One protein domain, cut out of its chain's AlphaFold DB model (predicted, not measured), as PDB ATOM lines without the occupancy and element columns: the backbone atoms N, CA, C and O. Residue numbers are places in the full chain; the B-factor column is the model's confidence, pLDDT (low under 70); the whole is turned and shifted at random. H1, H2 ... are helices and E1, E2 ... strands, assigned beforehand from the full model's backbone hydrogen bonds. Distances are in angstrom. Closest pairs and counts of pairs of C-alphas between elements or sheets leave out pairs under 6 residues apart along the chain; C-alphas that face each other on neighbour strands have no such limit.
ATOM      1  N   VAL A  11      18.626  -5.097 -76.121       88.00
ATOM      2  CA  VAL A  11      18.171  -4.587 -74.832       88.00
ATOM      3  C   VAL A  11      17.998  -3.099 -75.003       88.00
ATOM      4  O   VAL A  11      18.975  -2.367 -75.172       88.00
ATOM      5  N   ALA A  12      16.752  -2.668 -74.965       87.69
ATOM      6  CA  ALA A  12      16.405  -1.279 -75.082       87.69
ATOM      7  C   ALA A  12      15.817  -0.788 -73.763       87.69
ATOM      8  O   ALA A  12      15.287  -1.562 -72.966       87.69
ATOM      9  N   ARG A  13      15.939   0.508 -73.514       85.75
ATOM     10  CA  ARG A  13      15.322   1.177 -72.383       85.75
ATOM     11  C   ARG A  13      14.473   2.315 -72.866       85.75
ATOM     12  O   ARG A  13      14.961   3.226 -73.527       85.75
ATOM     13  N   ASP A  14      13.225   2.295 -72.453       86.44
ATOM     14  CA  ASP A  14      12.318   3.396 -72.667       86.44
ATOM     15  C   ASP A  14      12.858   4.648 -71.955       86.44
ATOM     16  O   ASP A  14      13.130   4.640 -70.753       86.44
ATOM     17  N   ALA A  15      13.077   5.727 -72.696       81.81
ATOM     18  CA  ALA A  15      13.605   6.985 -72.182       81.81
ATOM     19  C   ALA A  15      12.607   7.669 -71.237       81.81
ATOM     20  O   ALA A  15      13.021   8.363 -70.306       81.81
ATOM     21  N   VAL A  16      11.308   7.434 -71.451       83.12
ATOM     22  CA  VAL A  16      10.208   8.043 -70.696       83.12
ATOM     23  C   VAL A  16      10.007   7.317 -69.366       83.12
ATOM     24  O   VAL A  16      10.124   7.899 -68.290       83.12
ATOM     25  N   SER A  17       9.775   6.012 -69.431       82.12
ATOM     26  CA  SER A  17       9.429   5.157 -68.294       82.12
ATOM     27  C   SER A  17      10.666   4.611 -67.586       82.12
ATOM     28  O   SER A  17      10.584   4.099 -66.461       82.12
ATOM     29  N   LYS A  18      11.842   4.718 -68.221       80.75
ATOM     30  CA  LYS A  18      13.098   4.090 -67.783       80.75
ATOM     31  C   LYS A  18      12.939   2.585 -67.557       80.75
ATOM     32  O   LYS A  18      13.552   2.036 -66.645       80.75
ATOM     33  N   GLN A  19      12.061   1.944 -68.322       82.31
ATOM     34  CA  GLN A  19      11.837   0.503 -68.278       82.31
ATOM     35  C   GLN A  19      12.709  -0.153 -69.334       82.31
ATOM     36  O   GLN A  19      12.817   0.372 -70.437       82.31
ATOM     37  N   CYS A  20      13.341  -1.269 -68.993       86.06
ATOM     38  CA  CYS A  20      14.076  -2.039 -69.977       86.06
ATOM     39  C   CYS A  20      13.203  -3.125 -70.571       86.06
ATOM     40  O   CYS A  20      12.532  -3.858 -69.848       86.06
ATOM     41  N   GLU A  21      13.268  -3.246 -71.884       85.31
ATOM     42  CA  GLU A  21      12.578  -4.261 -72.655       85.31
ATOM     43  C   GLU A  21      13.534  -4.881 -73.673       85.31
ATOM     44  O   GLU A  21      14.503  -4.264 -74.127       85.31
ATOM     45  N   ILE A  22      13.292  -6.149 -73.988       86.12
ATOM     46  CA  ILE A  22      14.014  -6.821 -75.057       86.12
ATOM     47  C   ILE A  22      13.193  -6.607 -76.306       86.12
ATOM     48  O   ILE A  22      12.087  -7.130 -76.426       86.12
ATOM     49  N   VAL A  23      13.746  -5.854 -77.243       84.56
ATOM     50  CA  VAL A  23      13.100  -5.615 -78.522       84.56
ATOM     51  C   VAL A  23      13.697  -6.544 -79.579       84.56
ATOM     52  O   VAL A  23      14.920  -6.638 -79.719       84.56
ATOM     53  N   PRO A  24      12.856  -7.204 -80.388       83.88
ATOM     54  CA  PRO A  24      13.290  -8.004 -81.534       83.88
ATOM     55  C   PRO A  24      13.782  -7.156 -82.728       83.88
ATOM     56  O   PRO A  24      13.984  -7.668 -83.828       83.88
ATOM     57  N   LYS A  25      13.924  -5.837 -82.547       78.94
ATOM     58  CA  LYS A  25      14.425  -4.881 -83.541       78.94
ATOM     59  C   LYS A  25      15.337  -3.855 -82.885       78.94
ATOM     60  O   LYS A  25      15.174  -3.548 -81.709       78.94
ATOM     61  N   LYS A  26      16.254  -3.282 -83.662       80.00
ATOM     62  CA  LYS A  26      17.122  -2.206 -83.185       80.00
ATOM     63  C   LYS A  26      16.266  -0.980 -82.822       80.00
ATOM     64  O   LYS A  26      15.479  -0.554 -83.668       80.00
ATOM     65  N   PRO A  27      16.391  -0.425 -81.610       79.56
ATOM     66  CA  PRO A  27      15.636   0.755 -81.218       79.56
ATOM     67  C   PRO A  27      16.257   2.023 -81.831       79.56
ATOM     68  O   PRO A  27      17.479   2.147 -81.933       79.56
ATOM     69  N   ASP A  28      15.412   2.967 -82.247       75.06
ATOM     70  CA  ASP A  28      15.828   4.192 -82.951       75.06
ATOM     71  C   ASP A  28      16.540   5.221 -82.049       75.06
ATOM     72  O   ASP A  28      17.113   6.191 -82.537       75.06
ATOM     73  N   GLY A  29      16.535   5.024 -80.726       74.12
ATOM     74  CA  GLY A  29      17.212   5.899 -79.764       74.12
ATOM     75  C   GLY A  29      16.399   7.114 -79.314       74.12
ATOM     76  O   GLY A  29      16.806   7.791 -78.376       74.12
ATOM     77  N   THR A  30      15.254   7.397 -79.946       80.19
ATOM     78  CA  THR A  30      14.425   8.577 -79.632       80.19
ATOM     79  C   THR A  30      13.562   8.375 -78.388       80.19
ATOM     80  O   THR A  30      13.594   9.187 -77.470       80.19
ATOM     81  N   LEU A  31      12.783   7.291 -78.365       81.75
ATOM     82  CA  LEU A  31      11.919   6.925 -77.237       81.75
ATOM     83  C   LEU A  31      12.416   5.674 -76.532       81.75
ATOM     84  O   LEU A  31      12.303   5.573 -75.321       81.75
ATOM     85  N   VAL A  32      13.033   4.761 -77.278       83.06
ATOM     86  CA  VAL A  32      13.651   3.557 -76.736       83.06
ATOM     87  C   VAL A  32      15.133   3.628 -77.074       83.06
ATOM     88  O   VAL A  32      15.504   3.795 -78.234       83.06
ATOM     89  N   VAL A  33      15.983   3.582 -76.056       84.56
ATOM     90  CA  VAL A  33      17.433   3.741 -76.154       84.56
ATOM     91  C   VAL A  33      18.079   2.370 -76.103       84.56
ATOM     92  O   VAL A  33      17.827   1.606 -75.179       84.56
ATOM     93  N   ASP A  34      18.929   2.060 -77.074       84.12
ATOM     94  CA  ASP A  34      19.733   0.840 -77.047       84.12
ATOM     95  C   ASP A  34      20.713   0.883 -75.862       84.12
ATOM     96  O   ASP A  34      21.635   1.700 -75.829       84.12
ATOM     97  N   LEU A  35      20.507   0.018 -74.869       79.31
ATOM     98  CA  LEU A  35      21.450  -0.175 -73.763       79.31
ATOM     99  C   LEU A  35      22.401  -1.337 -74.040       79.31
ATOM    100  O   LEU A  35      23.551  -1.352 -73.589       79.31
ATOM    101  N   GLY A  36      21.926  -2.314 -74.806       70.00
ATOM    102  CA  GLY A  36      22.730  -3.396 -75.330       70.00
ATOM    103  C   GLY A  36      23.575  -2.900 -76.489       70.00
ATOM    104  O   GLY A  36      23.252  -3.198 -77.628       70.00
ATOM    105  N   LYS A  37      24.724  -2.261 -76.203       68.06
ATOM    106  CA  LYS A  37      25.770  -1.892 -77.194       68.06
ATOM    107  C   LYS A  37      26.134  -3.024 -78.182       68.06
ATOM    108  O   LYS A  37      26.844  -2.789 -79.160       68.06
ATOM    109  N   LYS A  38      25.697  -4.259 -77.908       73.69
ATOM    110  CA  LYS A  38      25.659  -5.403 -78.813       73.69
ATOM    111  C   LYS A  38      24.236  -5.949 -78.946       73.69
ATOM    112  O   LYS A  38      23.519  -6.118 -77.969       73.69
ATOM    113  N   LYS A  39      23.917  -6.328 -80.179       81.44
ATOM    114  CA  LYS A  39      22.801  -7.206 -80.543       81.44
ATOM    115  C   LYS A  39      23.058  -8.616 -80.010       81.44
ATOM    116  O   LYS A  39      24.179  -9.112 -80.116       81.44
ATOM    117  N   TYR A  40      22.017  -9.260 -79.510       84.50
ATOM    118  CA  TYR A  40      22.025 -10.625 -79.002       84.50
ATOM    119  C   TYR A  40      21.418 -11.565 -80.036       84.50
ATOM    120  O   TYR A  40      20.460 -11.206 -80.715       84.50
ATOM    121  N   ALA A  41      21.950 -12.779 -80.155       82.56
ATOM    122  CA  ALA A  41      21.390 -13.785 -81.058       82.56
ATOM    123  C   ALA A  41      20.117 -14.433 -80.485       82.56
ATOM    124  O   ALA A  41      19.391 -15.126 -81.189       82.56
ATOM    125  N   SER A  42      19.848 -14.242 -79.192       83.44
ATOM    126  CA  SER A  42      18.724 -14.865 -78.501       83.44
ATOM    127  C   SER A  42      18.161 -13.978 -77.400       83.44
ATOM    128  O   SER A  42      18.894 -13.267 -76.708       83.44
ATOM    129  N   GLU A  43      16.854 -14.098 -77.185       81.50
ATOM    130  CA  GLU A  43      16.138 -13.379 -76.133       81.50
ATOM    131  C   GLU A  43      16.701 -13.715 -74.743       81.50
ATOM    132  O   GLU A  43      16.841 -12.839 -73.901       81.50
ATOM    133  N   GLY A  44      17.128 -14.964 -74.517       83.69
ATOM    134  CA  GLY A  44      17.741 -15.387 -73.254       83.69
ATOM    135  C   GLY A  44      19.075 -14.695 -72.941       83.69
ATOM    136  O   GLY A  44      19.342 -14.373 -71.781       83.69
ATOM    137  N   GLU A  45      19.899 -14.419 -73.957       85.69
ATOM    138  CA  GLU A  45      21.132 -13.640 -73.784       85.69
ATOM    139  C   GLU A  45      20.825 -12.162 -73.545       85.69
ATOM    140  O   GLU A  45      21.391 -11.562 -72.629       85.69
ATOM    141  N   ALA A  46      19.885 -11.595 -74.310       84.56
ATOM    142  CA  ALA A  46      19.424 -10.228 -74.100       84.56
ATOM    143  C   ALA A  46      18.835 -10.048 -72.693       84.56
ATOM    144  O   ALA A  46      19.137  -9.070 -72.018       84.56
ATOM    145  N   ARG A  47      18.067 -11.024 -72.197       85.06
ATOM    146  CA  ARG A  47      17.479 -11.013 -70.854       85.06
ATOM    147  C   ARG A  47      18.544 -11.064 -69.775       85.06
ATOM    148  O   ARG A  47      18.534 -10.223 -68.887       85.06
ATOM    149  N   LYS A  48      19.511 -11.980 -69.887       86.12
ATOM    150  CA  LYS A  48      20.653 -12.029 -68.960       86.12
ATOM    151  C   LYS A  48      21.432 -10.720 -68.947       86.12
ATOM    152  O   LYS A  48      21.822 -10.251 -67.881       86.12
ATOM    153  N   ALA A  49      21.652 -10.124 -70.116       84.19
ATOM    154  CA  ALA A  49      22.325  -8.842 -70.204       84.19
ATOM    155  C   ALA A  49      21.498  -7.722 -69.565       84.19
ATOM    156  O   ALA A  49      22.047  -6.960 -68.778       84.19
ATOM    157  N   MET A  50      20.190  -7.664 -69.824       85.00
ATOM    158  CA  MET A  50      19.270  -6.730 -69.176       85.00
ATOM    159  C   MET A  50      19.286  -6.877 -67.648       85.00
ATOM    160  O   MET A  50      19.398  -5.878 -66.947       85.00
ATOM    161  N   GLU A  51      19.223  -8.101 -67.116       83.69
ATOM    162  CA  GLU A  51      19.265  -8.367 -65.667       83.69
ATOM    163  C   GLU A  51      20.611  -7.966 -65.032       83.69
ATOM    164  O   GLU A  51      20.672  -7.601 -63.852       83.69
ATOM    165  N   GLY A  52      21.693  -8.012 -65.816       79.19
ATOM    166  CA  GLY A  52      23.024  -7.537 -65.437       79.19
ATOM    167  C   GLY A  52      23.229  -6.026 -65.597       79.19
ATOM    168  O   GLY A  52      24.150  -5.475 -64.992       79.19
ATOM    169  N   MET A  53      22.390  -5.335 -66.375       77.44
ATOM    170  CA  MET A  53      22.485  -3.890 -66.573       77.44
ATOM    171  C   MET A  53      21.931  -3.156 -65.354       77.44
ATOM    172  O   MET A  53      20.730  -3.144 -65.096       77.44
TER     173      MET A  53
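Overview. This is residues 11 to 53 of the 59 residues of an uncharacterized protein of Mesorhizobium sp. B4-1-3 (UniProt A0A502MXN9). A small three-stranded sheet of short antiparallel strands has a single helix, H1, packed over one of its faces, on the side of E2 and the first residue of E1; no helix covers E3 or the other face. E1 and E2 form a hairpin, E3 lies beside E1 at the other edge, and unnamed stretches of eight residues lead from E2 to E3 and from E3 to H1. The printed part has 43 residues, with three named strands and one named helix in the order E1, E2, E3, H1; across the sheet the order is E2, E1, E3. The class is mixed, helices and strands, with 21 residues in named elements, under half of those printed. The whole is compact, with a radius of gyration of the C-alphas of 9.3 A, and rounded, with spans of 24 by 17 by 14 A.

Along the chain. E1 takes residues 11 to 14, beginning with the C-alpha of Val 11 at (18.171, -4.587, -74.832), and measures 10.1 A from first to last C-alpha. Residues 15 to 19 follow as a tight link. E2 takes residues 20 to 23, with the C-alpha of Cys 20 at (14.076, -2.039, -69.977), and is 9.3 A long. After residues 24 to 31 comes E3, residues 32 to 34, 6.7 A from first to last C-alpha. Residues 35 to 42 then lead to H1, residues 43 to 52, which is 14.0 A long and ends with the C-alpha of Gly 52 at (23.024, -7.537, -65.437). One more residue, Met 53, is printed after it.

Arrangement. E1 is the inner strand of the sheet, and E2 and E3 are its edge strands. E2 and E1 are antiparallel, at 124 degrees between their directions, and form a hairpin. The C-alphas of Cys 20 and Arg 13 face each other at 4.2 A. N of Ala 12 and O of Glu 21 are 2.9 A apart, within hydrogen-bond range, and N of Glu 21 and O of Ala 12 are 2.8 A apart. On the other side of E1, E3 is antiparallel to it at 147 degrees. There the C-alphas of Asp 14 and Val 32 face each other at 4.3 A, and N of Arg 13 and O of Val 33 are within hydrogen-bond range at 2.7 A. E2 and E3 are apart. H1 is on the sheet, at a height over the sheet of 9.0 A, and makes two layers with it, a helix on one face of a sheet. It lies over E2, on which 6 of its 10 C-alphas fall; with 2 falling on E1, it is only just not over that strand. On the local plane its line and that of E2 stand at 19 degrees, along the strands. The closest C-alphas of E2 and H1 are those of Ile 22 and Ala 46, 6.5 A apart. Those of E1 and H1 are Val 11 and Ala 46, 5.8 A apart. In H1 every O i to N i+4 pair is within hydrogen-bond range.

Size, cuts and confidence. The two C-alphas farthest apart are those of Val 16 and Ala 41, at 26.6 A. The first and last printed C-alphas, of Val 11 and Met 53, are 9.3 A apart. The printed part runs from residue 11 to residue 53 without a cut, in a full chain of 59 residues. No link is long: E1 to E2 is tight, and E2 to E3 and E3 to H1 are short. The mean pLDDT of the printed part is 82.0, and residue 37, between E3 and H1, is the one printed residue under 70.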